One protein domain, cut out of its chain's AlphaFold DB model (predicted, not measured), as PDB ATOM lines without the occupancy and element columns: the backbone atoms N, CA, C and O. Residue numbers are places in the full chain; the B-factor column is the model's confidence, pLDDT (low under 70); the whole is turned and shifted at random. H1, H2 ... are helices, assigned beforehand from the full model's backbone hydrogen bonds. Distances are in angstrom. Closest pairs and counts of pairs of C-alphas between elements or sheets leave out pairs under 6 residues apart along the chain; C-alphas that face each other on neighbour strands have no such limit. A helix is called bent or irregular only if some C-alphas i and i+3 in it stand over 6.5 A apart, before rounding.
ATOM      1  N   ASP A 116      37.183 -72.658 -77.434       86.00
ATOM      2  CA  ASP A 116      37.415 -71.935 -76.180       86.00
ATOM      3  C   ASP A 116      38.854 -72.111 -75.662       86.00
ATOM      4  O   ASP A 116      39.663 -72.849 -76.225       86.00
ATOM      5  N   ASN A 117      39.164 -71.467 -74.535       80.50
ATOM      6  CA  ASN A 117      40.477 -71.553 -73.882       80.50
ATOM      7  C   ASN A 117      40.822 -72.966 -73.366       80.50
ATOM      8  O   ASN A 117      41.929 -73.181 -72.882       80.50
ATOM      9  N   LYS A 118      39.878 -73.915 -73.418       81.38
ATOM     10  CA  LYS A 118      40.069 -75.323 -73.047       81.38
ATOM     11  C   LYS A 118      40.193 -76.231 -74.278       81.38
ATOM     12  O   LYS A 118      40.238 -77.447 -74.115       81.38
ATOM     13  N   GLY A 119      40.217 -75.669 -75.490       78.00
ATOM     14  CA  GLY A 119      40.303 -76.427 -76.741       78.00
ATOM     15  C   GLY A 119      38.999 -77.119 -77.144       78.00
ATOM     16  O   GLY A 119      39.021 -78.026 -77.973       78.00
ATOM     17  N   ARG A 120      37.849 -76.726 -76.578       82.44
ATOM     18  CA  ARG A 120      36.542 -77.290 -76.948       82.44
ATOM     19  C   ARG A 120      35.931 -76.517 -78.100       82.44
ATOM     20  O   ARG A 120      35.923 -75.288 -78.069       82.44
ATOM     21  N   ASN A 121      35.380 -77.220 -79.087       84.06
ATOM     22  CA  ASN A 121      34.681 -76.609 -80.217       84.06
ATOM     23  C   ASN A 121      33.281 -76.142 -79.779       84.06
ATOM     24  O   ASN A 121      32.278 -76.825 -79.997       84.06
ATOM     25  N   VAL A 122      33.227 -74.974 -79.137       88.69
ATOM     26  CA  VAL A 122      32.004 -74.426 -78.534       88.69
ATOM     27  C   VAL A 122      30.916 -74.116 -79.558       88.69
ATOM     28  O   VAL A 122      29.735 -74.161 -79.221       88.69
ATOM     29  N   VAL A 123      31.294 -73.829 -80.807       84.94
ATOM     30  CA  VAL A 123      30.334 -73.604 -81.897       84.94
ATOM     31  C   VAL A 123      29.630 -74.906 -82.259       84.94
ATOM     32  O   VAL A 123      28.401 -74.945 -82.311       84.94
ATOM     33  N   LYS A 124      30.390 -75.989 -82.451       85.88
ATOM     34  CA  LYS A 124      29.836 -77.311 -82.757       85.88
ATOM     35  C   LYS A 124      28.943 -77.823 -81.626       85.88
ATOM     36  O   LYS A 124      27.806 -78.196 -81.894       85.88
ATOM     37  N   GLU A 125      29.423 -77.795 -80.382       85.94
ATOM     38  CA  GLU A 125      28.655 -78.258 -79.213       85.94
ATOM     39  C   GLU A 125      27.311 -77.524 -79.096       85.94
ATOM     40  O   GLU A 125      26.268 -78.119 -78.820       85.94
ATOM     41  N   ARG A 126      27.320 -76.212 -79.347       89.81
ATOM     42  CA  ARG A 126      26.123 -75.376 -79.301       89.81
ATOM     43  C   ARG A 126      25.174 -75.658 -80.472       89.81
ATOM     44  O   ARG A 126      23.971 -75.754 -80.247       89.81
ATOM     45  N   ALA A 127      25.690 -75.874 -81.682       86.62
ATOM     46  CA  ALA A 127      24.882 -76.271 -82.837       86.62
ATOM     47  C   ALA A 127      24.209 -77.642 -82.632       86.62
ATOM     48  O   ALA A 127      23.018 -77.801 -82.908       86.62
ATOM     49  N   GLU A 128      24.944 -78.618 -82.091       85.94
ATOM     50  CA  GLU A 128      24.414 -79.939 -81.726       85.94
ATOM     51  C   GLU A 128      23.340 -79.823 -80.643       85.94
ATOM     52  O   GLU A 128      22.262 -80.409 -80.770       85.94
ATOM     53  N   LYS A 129      23.584 -78.995 -79.619       91.00
ATOM     54  CA  LYS A 129      22.586 -78.682 -78.595       91.00
ATOM     55  C   LYS A 129      21.308 -78.111 -79.213       91.00
ATOM     56  O   LYS A 129      20.223 -78.568 -78.864       91.00
ATOM     57  N   TYR A 130      21.403 -77.165 -80.146       91.31
ATOM     58  CA  TYR A 130      20.217 -76.613 -80.804       91.31
ATOM     59  C   TYR A 130      19.472 -77.628 -81.660       91.31
ATOM     60  O   TYR A 130      18.245 -77.608 -81.679       91.31
ATOM     61  N   MET A 131      20.187 -78.527 -82.339       91.56
ATOM     62  CA  MET A 131      19.560 -79.614 -83.090       91.56
ATOM     63  C   MET A 131      18.723 -80.486 -82.148       91.56
ATOM     64  O   MET A 131      17.560 -80.759 -82.439       91.56
ATOM     65  N   ILE A 132      19.280 -80.859 -80.993       92.06
ATOM     66  CA  ILE A 132      18.576 -81.642 -79.969       92.06
ATOM     67  C   ILE A 132      17.384 -80.864 -79.406       92.06
ATOM     68  O   ILE A 132      16.295 -81.419 -79.294       92.06
ATOM     69  N   GLU A 133      17.548 -79.579 -79.088       92.31
ATOM     70  CA  GLU A 133      16.444 -78.746 -78.603       92.31
ATOM     71  C   GLU A 133      15.314 -78.640 -79.635       92.31
ATOM     72  O   GLU A 133      14.151 -78.747 -79.259       92.31
ATOM     73  N   ASN A 134      15.623 -78.530 -80.930       93.38
ATOM     74  CA  ASN A 134      14.615 -78.532 -81.991       93.38
ATOM     75  C   ASN A 134      13.913 -79.895 -82.125       93.38
ATOM     76  O   ASN A 134      12.699 -79.935 -82.325       93.38
ATOM     77  N   ILE A 135      14.643 -81.009 -81.968       94.06
ATOM     78  CA  ILE A 135      14.046 -82.354 -81.900       94.06
ATOM     79  C   ILE A 135      13.065 -82.417 -80.726       94.06
ATOM     80  O   ILE A 135      11.892 -82.719 -80.929       94.06
ATOM     81  N   LEU A 136      13.515 -82.076 -79.514       93.56
ATOM     82  CA  LEU A 136      12.702 -82.123 -78.296       93.56
ATOM     83  C   LEU A 136      11.512 -81.159 -78.346       93.56
ATOM     84  O   LEU A 136      10.436 -81.490 -77.858       93.56
ATOM     85  N   TYR A 137      11.671 -79.993 -78.971       95.31
ATOM     86  CA  TYR A 137      10.584 -79.046 -79.192       95.31
ATOM     87  C   TYR A 137       9.478 -79.627 -80.088       95.31
ATOM     88  O   TYR A 137       8.292 -79.351 -79.883       95.31
ATOM     89  N   CYS A 138       9.849 -80.441 -81.075       95.00
ATOM     90  CA  CYS A 138       8.916 -81.079 -82.002       95.00
ATOM     91  C   CYS A 138       8.417 -82.458 -81.527       95.00
ATOM     92  O   CYS A 138       7.501 -83.012 -82.142       95.00
ATOM     93  N   THR A 139       8.971 -83.003 -80.438       95.31
ATOM     94  CA  THR A 139       8.519 -84.254 -79.811       95.31
ATOM     95  C   THR A 139       7.109 -84.119 -79.235       95.31
ATOM     96  O   THR A 139       6.718 -83.070 -78.718       95.31
ATOM     97  N   ASP A 140       6.345 -85.212 -79.286       93.56
ATOM     98  CA  ASP A 140       5.044 -85.316 -78.621       93.56
ATOM     99  C   ASP A 140       5.175 -85.045 -77.101       93.56
ATOM    100  O   ASP A 140       5.958 -85.730 -76.431       93.56
ATOM    101  N   PRO A 141       4.411 -84.092 -76.528       92.81
ATOM    102  CA  PRO A 141       4.432 -83.806 -75.095       92.81
ATOM    103  C   PRO A 141       4.188 -85.032 -74.210       92.81
ATOM    104  O   PRO A 141       4.745 -85.112 -73.119       92.81
ATOM    105  N   ALA A 142       3.397 -86.004 -74.673       91.25
ATOM    106  CA  ALA A 142       3.123 -87.222 -73.921       91.25
ATOM    107  C   ALA A 142       4.343 -88.153 -73.835       91.25
ATOM    108  O   ALA A 142       4.463 -88.897 -72.867       91.25
ATOM    109  N   ILE A 143       5.251 -88.106 -74.817       91.62
ATOM    110  CA  ILE A 143       6.536 -88.819 -74.760       91.62
ATOM    111  C   ILE A 143       7.482 -88.103 -73.800       91.62
ATOM    112  O   ILE A 143       8.134 -88.753 -72.994       91.62
ATOM    113  N   LEU A 144       7.547 -86.769 -73.862       90.62
ATOM    114  CA  LEU A 144       8.396 -85.984 -72.962       90.62
ATOM    115  C   LEU A 144       7.994 -86.168 -71.490       90.62
ATOM    116  O   LEU A 144       8.860 -86.321 -70.632       90.62
ATOM    117  N   ALA A 145       6.686 -86.228 -71.220       88.81
ATOM    118  CA  ALA A 145       6.140 -86.454 -69.887       88.81
ATOM    119  C   ALA A 145       6.511 -87.824 -69.290       88.81
ATOM    120  O   ALA A 145       6.627 -87.920 -68.075       88.81
ATOM    121  N   LEU A 146       6.734 -88.863 -70.112       85.94
ATOM    122  CA  LEU A 146       7.179 -90.177 -69.617       85.94
ATOM    123  C   LEU A 146       8.558 -90.134 -68.954       85.94
ATOM    124  O   LEU A 146       8.857 -91.012 -68.160       85.94
ATOM    125  N   PHE A 147       9.389 -89.155 -69.311       85.94
ATOM    126  CA  PHE A 147      10.776 -89.039 -68.854       85.94
ATOM    127  C   PHE A 147      11.017 -87.768 -68.030       85.94
ATOM    128  O   PHE A 147      12.165 -87.359 -67.865       85.94
ATOM    129  N   ASP A 148       9.942 -87.101 -67.594       86.50
ATOM    130  CA  ASP A 148       9.980 -85.807 -66.901       86.50
ATOM    131  C   ASP A 148      10.811 -84.731 -67.641       86.50
ATOM    132  O   ASP A 148      11.507 -83.899 -67.057       86.50
ATOM    133  N   ILE A 149      10.768 -84.745 -68.981       87.88
ATOM    134  CA  ILE A 149      11.493 -83.781 -69.813       87.88
ATOM    135  C   ILE A 149      10.587 -82.585 -70.098       87.88
ATOM    136  O   ILE A 149       9.544 -82.698 -70.743       87.88
ATOM    137  N   LYS A 150      11.015 -81.389 -69.693       90.50
ATOM    138  CA  LYS A 150      10.333 -80.152 -70.088       90.50
ATOM    139  C   LYS A 150      10.639 -79.814 -71.548       90.50
ATOM    140  O   LYS A 150      11.791 -79.845 -71.979       90.50
ATOM    141  N   LYS A 151       9.608 -79.414 -72.297       91.75
ATOM    142  CA  LYS A 151       9.762 -78.872 -73.652       91.75
ATOM    143  C   LYS A 151      10.701 -77.646 -73.631       91.75
ATOM    144  O   LYS A 151      10.453 -76.741 -72.826       91.75
ATOM    145  N   PRO A 152      11.757 -77.601 -74.465       92.31
ATOM    146  CA  PRO A 152      12.700 -76.485 -74.468       92.31
ATOM    147  C   PRO A 152      12.046 -75.198 -74.979       92.31
ATOM    148  O   PRO A 152      11.125 -75.245 -75.794       92.31
ATOM    149  N   ASP A 153      12.543 -74.058 -74.506       92.00
ATOM    150  CA  ASP A 153      12.158 -72.734 -74.995       92.00
ATOM    151  C   ASP A 153      13.159 -72.278 -76.068       92.00
ATOM    152  O   ASP A 153      14.373 -72.289 -75.839       92.00
ATOM    153  N   LEU A 154      12.667 -71.953 -77.265       90.06
ATOM    154  CA  LEU A 154      13.503 -71.650 -78.428       90.06
ATOM    155  C   LEU A 154      13.516 -70.144 -78.699       90.06
ATOM    156  O   LEU A 154      12.484 -69.482 -78.662       90.06
ATOM    157  N   ALA A 155      14.692 -69.612 -79.040       86.00
ATOM    158  CA  ALA A 155      14.829 -68.226 -79.488       86.00
ATOM    159  C   ALA A 155      14.081 -67.997 -80.817       86.00
ATOM    160  O   ALA A 155      13.970 -68.925 -81.620       86.00
ATOM    161  N   GLY A 156      13.629 -66.763 -81.079       83.44
ATOM    162  CA  GLY A 156      12.843 -66.412 -82.276       83.44
ATOM    163  C   GLY A 156      13.486 -66.862 -83.594       83.44
ATOM    164  O   GLY A 156      12.869 -67.592 -84.358       83.44
ATOM    165  N   SER A 157      14.774 -66.578 -83.781       76.62
ATOM    166  CA  SER A 157      15.568 -67.029 -84.938       76.62
ATOM    167  C   SER A 157      15.585 -68.554 -85.137       76.62
ATOM    168  O   SER A 157      15.695 -69.046 -86.258       76.62
ATOM    169  N   ARG A 158      15.476 -69.334 -84.053       81.81
ATOM    170  CA  ARG A 158      15.393 -70.804 -84.104       81.81
ATOM    171  C   ARG A 158      13.968 -71.294 -84.344       81.81
ATOM    172  O   ARG A 158      13.800 -72.372 -84.907       81.81
ATOM    173  N   LEU A 159      12.960 -70.514 -83.955       86.56
ATOM    174  CA  LEU A 159      11.565 -70.757 -84.322       86.56
ATOM    175  C   LEU A 159      11.320 -70.487 -85.810       86.56
ATOM    176  O   LEU A 159      10.539 -71.215 -86.414       86.56
ATOM    177  N   ASP A 160      12.039 -69.540 -86.417       84.06
ATOM    178  CA  ASP A 160      11.975 -69.278 -87.861       84.06
ATOM    179  C   ASP A 160      12.454 -70.488 -88.687       84.06
ATOM    180  O   ASP A 160      11.891 -70.806 -89.734       84.06
ATOM    181  N   LEU A 161      13.419 -71.266 -88.176       83.62
ATOM    182  CA  LEU A 161      13.805 -72.559 -88.771       83.62
ATOM    183  C   LEU A 161      12.701 -73.624 -88.683       83.62
ATOM    184  O   LEU A 161      12.804 -74.672 -89.319       83.62
ATOM    185  N   LEU A 162      11.661 -73.387 -87.888       88.81
ATOM    186  CA  LEU A 162      10.515 -74.273 -87.677       88.81
ATOM    187  C   LEU A 162       9.202 -73.640 -88.167       88.81
ATOM    188  O   LEU A 162       8.129 -74.109 -87.800       88.81
ATOM    189  N   ASP A 163       9.266 -72.589 -88.979       87.06
ATOM    190  CA  ASP A 163       8.127 -71.839 -89.533       87.06
ATOM    191  C   ASP A 163       7.109 -72.690 -90.325       87.06
ATOM    192  O   ASP A 163       5.918 -72.382 -90.356       87.06
ATOM    193  N   THR A 164       7.555 -73.788 -90.934       87.69
ATOM    194  CA  THR A 164       6.785 -74.623 -91.861       87.69
ATOM    195  C   THR A 164       6.525 -76.011 -91.289       87.69
ATOM    196  O   THR A 164       7.350 -76.596 -90.581       87.69
ATOM    197  N   ASP A 165       5.376 -76.585 -91.644       90.94
ATOM    198  CA  ASP A 165       4.982 -77.915 -91.169       90.94
ATOM    199  C   ASP A 165       5.926 -79.018 -91.653       90.94
ATOM    200  O   ASP A 165       6.166 -79.978 -90.925       90.94
ATOM    201  N   ASP A 166       6.531 -78.859 -92.832       89.31
ATOM    202  CA  ASP A 166       7.565 -79.773 -93.320       89.31
ATOM    203  C   ASP A 166       8.792 -79.789 -92.403       89.31
ATOM    204  O   ASP A 166       9.254 -80.861 -92.016       89.31
ATOM    205  N   ARG A 167       9.287 -78.620 -91.979       89.44
ATOM    206  CA  ARG A 167      10.438 -78.526 -91.070       89.44
ATOM    207  C   ARG A 167      10.105 -79.088 -89.691       89.44
ATOM    208  O   ARG A 167      10.889 -79.853 -89.136       89.44
ATOM    209  N   LYS A 168       8.914 -78.799 -89.158       93.12
ATOM    210  CA  LYS A 168       8.436 -79.413 -87.904       93.12
ATOM    211  C   LYS A 168       8.329 -80.936 -88.028       93.12
ATOM    212  O   LYS A 168       8.733 -81.656 -87.116       93.12
ATOM    213  N   SER A 169       7.812 -81.429 -89.155       93.00
ATOM    214  CA  SER A 169       7.674 -82.860 -89.450       93.00
ATOM    215  C   SER A 169       9.027 -83.557 -89.491       93.00
ATOM    216  O   SER A 169       9.144 -84.653 -88.955       93.00
ATOM    217  N   PHE A 170      10.049 -82.925 -90.066       93.38
ATOM    218  CA  PHE A 170      11.411 -83.454 -90.083       93.38
ATOM    219  C   PHE A 170      11.952 -83.712 -88.676       93.38
ATOM    220  O   PHE A 170      12.338 -84.835 -88.359       93.38
ATOM    221  N   TYR A 171      11.892 -82.718 -87.789       94.56
ATOM    222  CA  TYR A 171      12.329 -82.891 -86.399       94.56
ATOM    223  C   TYR A 171      11.466 -83.892 -85.622       94.56
ATOM    224  O   TYR A 171      11.989 -84.662 -84.816       94.56
ATOM    225  N   LYS A 172      10.157 -83.927 -85.890       94.38
ATOM    226  CA  LYS A 172       9.238 -84.904 -85.293       94.38
ATOM    227  C   LYS A 172       9.539 -86.339 -85.742       94.38
ATOM    228  O   LYS A 172       9.444 -87.262 -84.943       94.38
ATOM    229  N   GLU A 173       9.928 -86.550 -86.995       93.69
ATOM    230  CA  GLU A 173      10.329 -87.872 -87.501       93.69
ATOM    231  C   GLU A 173      11.667 -88.342 -86.917       93.69
ATOM    232  O   GLU A 173      11.880 -89.546 -86.761       93.69
ATOM    233  N   LEU A 174      12.546 -87.408 -86.537       92.88
ATOM    234  CA  LEU A 174      13.782 -87.715 -85.818       92.88
ATOM    235  C   LEU A 174      13.541 -88.061 -84.341       92.88
ATOM    236  O   LEU A 174      14.331 -88.807 -83.768       92.88
ATOM    237  N   SER A 175      12.474 -87.558 -83.711       94.19
ATOM    238  CA  SER A 175      12.342 -87.584 -82.249       94.19
ATOM    239  C   SER A 175      12.259 -88.982 -81.644       94.19
ATOM    240  O   SER A 175      13.000 -89.300 -80.719       94.19
ATOM    241  N   VAL A 176      11.376 -89.837 -82.161       94.44
ATOM    242  CA  VAL A 176      11.172 -91.194 -81.635       94.44
ATOM    243  C   VAL A 176      12.414 -92.077 -81.807       94.44
ATOM    244  O   VAL A 176      12.857 -92.638 -80.803       94.44
ATOM    245  N   PRO A 177      13.023 -92.202 -83.007       93.81
ATOM    246  CA  PRO A 177      14.244 -92.992 -83.155       93.81
ATOM    247  C   PRO A 177      15.432 -92.388 -82.389       93.81
ATOM    248  O   PRO A 177      16.266 -93.144 -81.897       93.81
ATOM    249  N   PHE A 178      15.492 -91.060 -82.217       93.31
ATOM    250  CA  PHE A 178      16.508 -90.409 -81.385       93.31
ATOM    251  C   PHE A 178      16.356 -90.770 -79.902       93.31
ATOM    252  O   PHE A 178      17.317 -91.220 -79.285       93.31
ATOM    253  N   ILE A 179      15.153 -90.641 -79.333       92.06
ATOM    254  CA  ILE A 179      14.882 -90.999 -77.930       92.06
ATOM    255  C   ILE A 179      15.147 -92.490 -77.699       92.06
ATOM    256  O   ILE A 179      15.815 -92.851 -76.734       92.06
ATOM    257  N   ALA A 180      14.696 -93.354 -78.612       91.62
ATOM    258  CA  ALA A 180      14.942 -94.791 -78.539       91.62
ATOM    259  C   ALA A 180      16.443 -95.129 -78.549       91.62
ATOM    260  O   ALA A 180      16.888 -95.956 -77.755       91.62
ATOM    261  N   TYR A 181      17.223 -94.462 -79.405       90.69
ATOM    262  CA  TYR A 181      18.678 -94.597 -79.448       90.69
ATOM    263  C   TYR A 181      19.340 -94.150 -78.134       90.69
ATOM    264  O   TYR A 181      20.136 -94.895 -77.568       90.69
ATOM    265  N   VAL A 182      18.966 -92.981 -77.604       86.88
ATOM    266  CA  VAL A 182      19.520 -92.456 -76.343       86.88
ATOM    267  C   VAL A 182      19.204 -93.377 -75.160       86.88
ATOM    268  O   VAL A 182      20.079 -93.623 -74.331       86.88
ATOM    269  N   LEU A 183      17.982 -93.916 -75.084       86.25
ATOM    270  CA  LEU A 183      17.609 -94.899 -74.060       86.25
ATOM    271  C   LEU A 183      18.451 -96.174 -74.186       86.25
ATOM    272  O   LEU A 183      18.969 -96.657 -73.180       86.25
ATOM    273  N   ALA A 184      18.628 -96.668 -75.418       85.19
ATOM    274  CA  ALA A 184      19.429 -97.849 -75.735       85.19
ATOM    275  C   ALA A 184      20.897 -97.732 -75.326       85.19
ATOM    276  O   ALA A 184      21.462 -98.698 -74.816       85.19
ATOM    277  N   GLU A 185      21.501 -96.561 -75.512       81.31
ATOM    278  CA  GLU A 185      22.891 -96.342 -75.119       81.31
ATOM    279  C   GLU A 185      23.077 -96.113 -73.622       81.31
ATOM    280  O   GLU A 185      24.060 -96.591 -73.055       81.31
ATOM    281  N   LYS A 186      22.157 -95.395 -72.967       76.69
ATOM    282  CA  LYS A 186      22.308 -95.054 -71.546       76.69
ATOM    283  C   LYS A 186      21.995 -96.214 -70.609       76.69
ATOM    284  O   LYS A 186      22.632 -96.323 -69.567       76.69
ATOM    285  N   ASN A 187      21.047 -97.077 -70.979       76.88
ATOM    286  CA  ASN A 187      20.553 -98.155 -70.119       76.88
ATOM    287  C   ASN A 187      20.639 -99.530 -70.810       76.88
ATOM    288  O   ASN A 187      19.628-100.224 -70.921       76.88
ATOM    289  N   PRO A 188      21.824 -99.972 -71.276       70.19
ATOM    290  CA  PRO A 188      21.949-101.189 -72.082       70.19
ATOM    291  C   PRO A 188      21.578-102.473 -71.319       70.19
ATOM    292  O   PRO A 188      21.363-103.516 -71.937       70.19
ATOM    293  N   THR A 189      21.524-102.411 -69.986       69.69
ATOM    294  CA  THR A 189      21.171-103.525 -69.100       69.69
ATOM    295  C   THR A 189      19.672-103.644 -68.828       69.69
ATOM    296  O   THR A 189      19.255-104.675 -68.307       69.69
ATOM    297  N   ASP A 190      18.855-102.639 -69.171       74.75
ATOM    298  CA  ASP A 190      17.398-102.715 -69.012       74.75
ATOM    299  C   ASP A 190      16.822-103.733 -70.031       74.75
ATOM    300  O   ASP A 190      17.055-103.605 -71.242       74.75
ATOM    301  N   PRO A 191      16.074-104.765 -69.581       73.25
ATOM    302  CA  PRO A 191      15.539-105.809 -70.454       73.25
ATOM    303  C   PRO A 191      14.656-105.287 -71.592       73.25
ATOM    304  O   PRO A 191      14.678-105.842 -72.691       73.25
ATOM    305  N   ILE A 192      13.897-104.215 -71.370       78.81
ATOM    306  CA  ILE A 192      13.037-103.594 -72.383       78.81
ATOM    307  C   ILE A 192      13.888-102.806 -73.370       78.81
ATOM    308  O   ILE A 192      13.715-102.930 -74.582       78.81
ATOM    309  N   VAL A 193      14.850-102.041 -72.861       81.25
ATOM    310  CA  VAL A 193      15.785-101.265 -73.680       81.25
ATOM    311  C   VAL A 193      16.613-102.171 -74.587       81.25
ATOM    312  O   VAL A 193      16.808-101.864 -75.763       81.25
ATOM    313  N   SER A 194      17.017-103.345 -74.094       79.38
ATOM    314  CA  SER A 194      17.749-104.347 -74.875       79.38
ATOM    315  C   SER A 194      16.976-104.857 -76.105       79.38
ATOM    316  O   SER A 194      17.571-105.418 -77.030       79.38
ATOM    317  N   ARG A 195      15.652-104.647 -76.144       83.81
ATOM    318  CA  ARG A 195      14.768-104.987 -77.270       83.81
ATOM    319  C   ARG A 195      14.648-103.857 -78.290       83.81
ATOM    320  O   ARG A 195      14.009-104.056 -79.322       83.81
ATOM    321  N   ILE A 196      15.250-102.697 -78.050       87.88
ATOM    322  CA  ILE A 196      15.377-101.624 -79.037       87.88
ATOM    323  C   ILE A 196      16.530-101.974 -79.986       87.88
ATOM    324  O   ILE A 196      17.631-102.348 -79.575       87.88
ATOM    325  N   SER A 197      16.289-101.894 -81.293       88.12
ATOM    326  CA  SER A 197      17.335-102.117 -82.288       88.12
ATOM    327  C   SER A 197      18.104-100.819 -82.541       88.12
ATOM    328  O   SER A 197      17.649 -99.960 -83.291       88.12
ATOM    329  N   VAL A 198      19.287-100.690 -81.932       87.56
ATOM    330  CA  VAL A 198      20.195 -99.542 -82.135       87.56
ATOM    331  C   VAL A 198      20.511 -99.339 -83.617       87.56
ATOM    332  O   VAL A 198      20.410 -98.220 -84.109       87.56
ATOM    333  N   SER A 199      20.824-100.414 -84.348       86.00
ATOM    334  CA  SER A 199      21.136-100.334 -85.779       86.00
ATOM    335  C   SER A 199      19.966 -99.776 -86.582       86.00
ATOM    336  O   SER A 199      20.159 -98.844 -87.352       86.00
ATOM    337  N   LYS A 200      18.741-100.260 -86.344       90.88
ATOM    338  CA  LYS A 200      17.555 -99.753 -87.043       90.88
ATOM    339  C   LYS A 200      17.192 -98.328 -86.632       90.88
ATOM    340  O   LYS A 200      16.737 -97.559 -87.469       90.88
ATOM    341  N   CYS A 201      17.420 -97.941 -85.373       88.56
ATOM    342  CA  CYS A 201      17.255 -96.549 -84.946       88.56
ATOM    343  C   CYS A 201      18.233 -95.632 -85.691       88.56
ATOM    344  O   CYS A 201      17.816 -94.610 -86.230       88.56
ATOM    345  N   LEU A 202      19.509 -96.021 -85.789       86.94
ATOM    346  CA  LEU A 202      20.527 -95.284 -86.541       86.94
ATOM    347  C   LEU A 202      20.225 -95.248 -88.044       86.94
ATOM    348  O   LEU A 202      20.341 -94.194 -88.661       86.94
ATOM    349  N   GLU A 203      19.793 -96.364 -88.634       89.19
ATOM    350  CA  GLU A 203      19.349 -96.427 -90.031       89.19
ATOM    351  C   GLU A 203      18.155 -95.509 -90.272       89.19
ATOM    352  O   GLU A 203      18.137 -94.778 -91.261       89.19
ATOM    353  N   LYS A 204      17.186 -95.482 -89.351       90.69
ATOM    354  CA  LYS A 204      16.023 -94.605 -89.452       90.69
ATOM    355  C   LYS A 204      16.427 -93.139 -89.345       90.69
ATOM    356  O   LYS A 204      16.043 -92.366 -90.219       90.69
ATOM    357  N   LEU A 205      17.239 -92.770 -88.352       88.88
ATOM    358  CA  LEU A 205      17.787 -91.416 -88.221       88.88
ATOM    359  C   LEU A 205      18.518 -91.005 -89.500       88.88
ATOM    360  O   LEU A 205      18.205 -89.971 -90.079       88.88
ATOM    361  N   LYS A 206      19.421 -91.858 -89.995       87.81
ATOM    362  CA  LYS A 206      20.161 -91.624 -91.235       87.81
ATOM    363  C   LYS A 206      19.229 -91.478 -92.435       87.81
ATOM    364  O   LYS A 206      19.448 -90.588 -93.244       87.81
ATOM    365  N   SER A 207      18.191 -92.308 -92.549       88.06
ATOM    366  CA  SER A 207      17.221 -92.229 -93.647       88.06
ATOM    367  C   SER A 207      16.479 -90.896 -93.650       88.06
ATOM    368  O   SER A 207      16.425 -90.254 -94.689       88.06
ATOM    369  N   VAL A 208      16.009 -90.431 -92.487       86.75
ATOM    370  CA  VAL A 208      15.312 -89.142 -92.351       86.75
ATOM    371  C   VAL A 208      16.273 -87.980 -92.612       86.75
ATOM    372  O   VAL A 208      15.896 -87.002 -93.250       86.75
ATOM    373  N   MET A 209      17.525 -88.087 -92.154       85.19
ATOM    374  CA  MET A 209      18.555 -87.073 -92.397       85.19
ATOM    375  C   MET A 209      18.957 -86.982 -93.876       85.19
ATOM    376  O   MET A 209      19.177 -85.880 -94.370       85.19
ATOM    377  N   LEU A 210      19.055 -88.116 -94.575       81.38
ATOM    378  CA  LEU A 210      19.399 -88.164 -95.999       81.38
ATOM    379  C   LEU A 210      18.228 -87.766 -96.896       81.38
ATOM    380  O   LEU A 210      18.439 -87.160 -97.941       81.38
ATOM    381  N   GLU A 211      17.003 -88.137 -96.525       80.44
ATOM    382  CA  GLU A 211      15.821 -87.878 -97.332       80.44
ATOM    383  C   GLU A 211      14.571 -87.749 -96.455       80.44
ATOM    384  O   GLU A 211      14.060 -88.720 -95.897       80.44
ATOM    385  N   HIS A 212      14.027 -86.536 -96.390       83.00
ATOM    386  CA  HIS A 212      12.740 -86.276 -95.751       83.00
ATOM    387  C   HIS A 212      11.704 -85.936 -96.819       83.00
ATOM    388  O   HIS A 212      11.813 -84.911 -97.494       83.00
ATOM    389  N   LYS A 213      10.701 -86.807 -96.995       81.62
ATOM    390  CA  LYS A 213       9.608 -86.637 -97.975       81.62
ATOM    391  C   LYS A 213      10.099 -86.300 -99.397       81.62
ATOM    392  O   LYS A 213       9.528 -85.446-100.071       81.62
ATOM    393  N   GLY A 214      11.182 -86.938 -99.845       76.75
ATOM    394  CA  GLY A 214      11.772 -86.698-101.167       76.75
ATOM    395  C   GLY A 214      12.718 -85.491-101.263       76.75
ATOM    396  O   GLY A 214      13.255 -85.235-102.338       76.75
ATOM    397  N   LYS A 215      12.952 -84.749-100.168       77.38
ATOM    398  CA  LYS A 215      13.907 -83.626-100.107       77.38
ATOM    399  C   LYS A 215      15.255 -84.118 -99.566       77.38
ATOM    400  O   LYS A 215      15.322 -84.557 -98.417       77.38
ATOM    401  N   LYS A 216      16.319 -84.026-100.376       70.38
ATOM    402  CA  LYS A 216      17.632 -84.653-100.106       70.38
ATOM    403  C   LYS A 216      18.639 -83.828 -99.292       70.38
ATOM    404  O   LYS A 216      19.718 -84.321 -99.001       70.38
ATOM    405  N   ASP A 217      18.278 -82.625 -98.843       77.69
ATOM    406  CA  ASP A 217      19.238 -81.715 -98.190       77.69
ATOM    407  C   ASP A 217      18.735 -81.094 -96.883       77.69
ATOM    408  O   ASP A 217      19.389 -80.216 -96.319       77.69
ATOM    409  N   MET A 218      17.581 -81.526 -96.367       82.31
ATOM    410  CA  MET A 218      16.956 -80.868 -95.215       82.31
ATOM    411  C   MET A 218      17.861 -80.881 -93.978       82.31
ATOM    412  O   MET A 218      18.047 -79.844 -93.343       82.31
ATOM    413  N   PHE A 219      18.499 -82.015 -93.680       84.44
ATOM    414  CA  PHE A 219      19.462 -82.087 -92.585       84.44
ATOM    415  C   PHE A 219      20.659 -81.164 -92.807       84.44
ATOM    416  O   PHE A 219      21.004 -80.407 -91.906       84.44
ATOM    417  N   SER A 220      21.270 -81.193 -93.994       77.19
ATOM    418  CA  SER A 220      22.444 -80.374 -94.321       77.19
ATOM    419  C   SER A 220      22.145 -78.879 -94.197       77.19
ATOM    420  O   SER A 220      22.922 -78.143 -93.594       77.19
ATOM    421  N   ILE A 221      20.986 -78.443 -94.702       81.12
ATOM    422  CA  ILE A 221      20.513 -77.059 -94.614       81.12
ATOM    423  C   ILE A 221      20.331 -76.652 -93.148       81.12
ATOM    424  O   ILE A 221      20.878 -75.641 -92.713       81.12
ATOM    425  N   HIS A 222      19.609 -77.454 -92.366       83.62
ATOM    426  CA  HIS A 222      19.335 -77.145 -90.964       83.62
ATOM    427  C   HIS A 222      20.598 -77.200 -90.097       83.62
ATOM    428  O   HIS A 222      20.815 -76.317 -89.274       83.62
ATOM    429  N   ALA A 223      21.459 -78.199 -90.291       83.50
ATOM    430  CA  ALA A 223      22.732 -78.309 -89.586       83.50
ATOM    431  C   ALA A 223      23.639 -77.109 -89.886       83.50
ATOM    432  O   ALA A 223      24.263 -76.581 -88.967       83.50
ATOM    433  N   ARG A 224      23.662 -76.639 -91.140       80.31
ATOM    434  CA  ARG A 224      24.381 -75.422 -91.526       80.31
ATOM    435  C   ARG A 224      23.819 -74.191 -90.817       80.31
ATOM    436  O   ARG A 224      24.587 -73.497 -90.163       80.31
ATOM    437  N   PHE A 225      22.506 -73.965 -90.868       85.00
ATOM    438  CA  PHE A 225      21.887 -72.817 -90.193       85.00
ATOM    439  C   PHE A 225      22.129 -72.821 -88.683       85.00
ATOM    440  O   PHE A 225      22.463 -71.793 -88.101       85.00
ATOM    441  N   LEU A 226      22.004 -73.979 -88.034       86.25
ATOM    442  CA  LEU A 226      22.277 -74.108 -86.604       86.25
ATOM    443  C   LEU A 226      23.754 -73.867 -86.276       86.25
ATOM    444  O   LEU A 226      24.054 -73.289 -85.232       86.25
ATOM    445  N   PHE A 227      24.667 -74.279 -87.161       86.06
ATOM    446  CA  PHE A 227      26.093 -73.996 -87.029       86.06
ATOM    447  C   PHE A 227      26.398 -72.507 -87.198       86.06
ATOM    448  O   PHE A 227      27.093 -71.948 -86.359       86.06
ATOM    449  N   GLU A 228      25.860 -71.852 -88.226       86.31
ATOM    450  CA  GLU A 228      26.000 -70.406 -88.457       86.31
ATOM    451  C   GLU A 228      25.445 -69.601 -87.279       86.31
ATOM    452  O   GLU A 228      26.117 -68.707 -86.763       86.31
ATOM    453  N   TYR A 229      24.264 -69.975 -86.786       87.31
ATOM    454  CA  TYR A 229      23.643 -69.350 -85.625       87.31
ATOM    455  C   TYR A 229      24.492 -69.532 -84.354       87.31
ATOM    456  O   TYR A 229      24.777 -68.567 -83.642       87.31
ATOM    457  N   ALA A 230      24.983 -70.749 -84.094       89.25
ATOM    458  CA  ALA A 230      25.896 -71.016 -82.982       89.25
ATOM    459  C   ALA A 230      27.228 -70.265 -83.123       89.25
ATOM    460  O   ALA A 230      27.791 -69.809 -82.125       89.25
ATOM    461  N   PHE A 231      27.736 -70.133 -84.349       90.38
ATOM    462  CA  PHE A 231      28.962 -69.403 -84.640       90.38
ATOM    463  C   PHE A 231      28.767 -67.934 -84.297       90.38
ATOM    464  O   PHE A 231      29.578 -67.360 -83.572       90.38
ATOM    465  N   TYR A 232      27.668 -67.351 -84.770       86.19
ATOM    466  CA  TYR A 232      27.310 -65.966 -84.530       86.19
ATOM    467  C   TYR A 232      27.161 -65.658 -83.035       86.19
ATOM    468  O   TYR A 232      27.788 -64.721 -82.544       86.19
ATOM    469  N   GLU A 233      26.433 -66.479 -82.272       87.12
ATOM    470  CA  GLU A 233      26.314 -66.256 -80.826       87.12
ATOM    471  C   GLU A 233      27.657 -66.380 -80.087       87.12
ATOM    472  O   GLU A 233      27.904 -65.687 -79.098       87.12
ATOM    473  N   CYS A 234      28.532 -67.283 -80.533       87.69
ATOM    474  CA  CYS A 234      29.864 -67.432 -79.956       87.69
ATOM    475  C   CYS A 234      30.801 -66.290 -80.374       87.69
ATOM    476  O   CYS A 234      31.701 -65.931 -79.610       87.69
ATOM    477  N   ARG A 235      30.633 -65.744 -81.582       89.31
ATOM    478  CA  ARG A 235      31.498 -64.736 -82.211       89.31
ATOM    479  C   ARG A 235      30.653 -63.661 -82.915       89.31
ATOM    480  O   ARG A 235      30.619 -63.628 -84.146       89.31
TER     481      ARG A 235
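This is residues 116 to 235 of the 627 residues of an uncharacterized protein of Cavenderia fasciculata (strain SH3) (UniProt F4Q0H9). Helices H1 and H6 cross as a steep pair, and beside them the bent helix H4 and H5 fold back on each other, H4b and H5 making a hairpin: arm H4a crosses the last residues of H1, 134 to 138, and the end of H5 makes a corner with the start of H6, while the short helices H2 and H3 lie farthest from the middle. The printed part has 120 residues with six named helices, H1 to H6 in order, and no named strand. It is all helix and compact, with a radius of gyration of the C-alphas of 15.3 A and spans of 46 by 40 by 26 A.

H1, residues 122 to 138, begins at C-alpha 122 (32.004, -74.426, -78.534) and is 24.3 A long. H2 is residues 141 to 145, H3 156 to 160. H4, residues 165 to 186, was assigned as one helix by its hydrogen bonds but is bent, C-alphas 173 and 176 being 6.8 A apart; its arms are H4a, 165 to 173, and H4b, 176 to 186. H5, 198 to 210, is 18.0 A long; H6, 218 to 234, is 24.1 A long and ends at C-alpha 234 (29.864, -67.432, -79.956).

H1 touches H6 at a steep tilt of 54 degrees, opposite ways; closest C-alphas Ala 127 and Phe 227, 4.9 A. Residues 134 to 138 of H1 alone touch H4a, about perpendicular at 81 degrees; closest C-alphas Ile 135 and Tyr 171, 4.8 A. H2 is close to H1 but not clearly touching; H3 is near H1 and H6. H4b and H5 form a hairpin; closest C-alphas Pro 177 and Cys 201, 5.0 A. H5 touches H6 about perpendicular at 86 degrees; closest C-alphas Met 209 and Phe 219, 5.1 A. In H1, H2, H3, H4a, H4b, H5 and H6 every O i to N i+4 pair is within hydrogen-bond range.

The farthest C-alphas, Pro 191 and Arg 235, are 45.6 A apart. The printed part has no cut; the H4 to H5 link is long, with 11 residues. Residue 189 is under 70 in pLDDT.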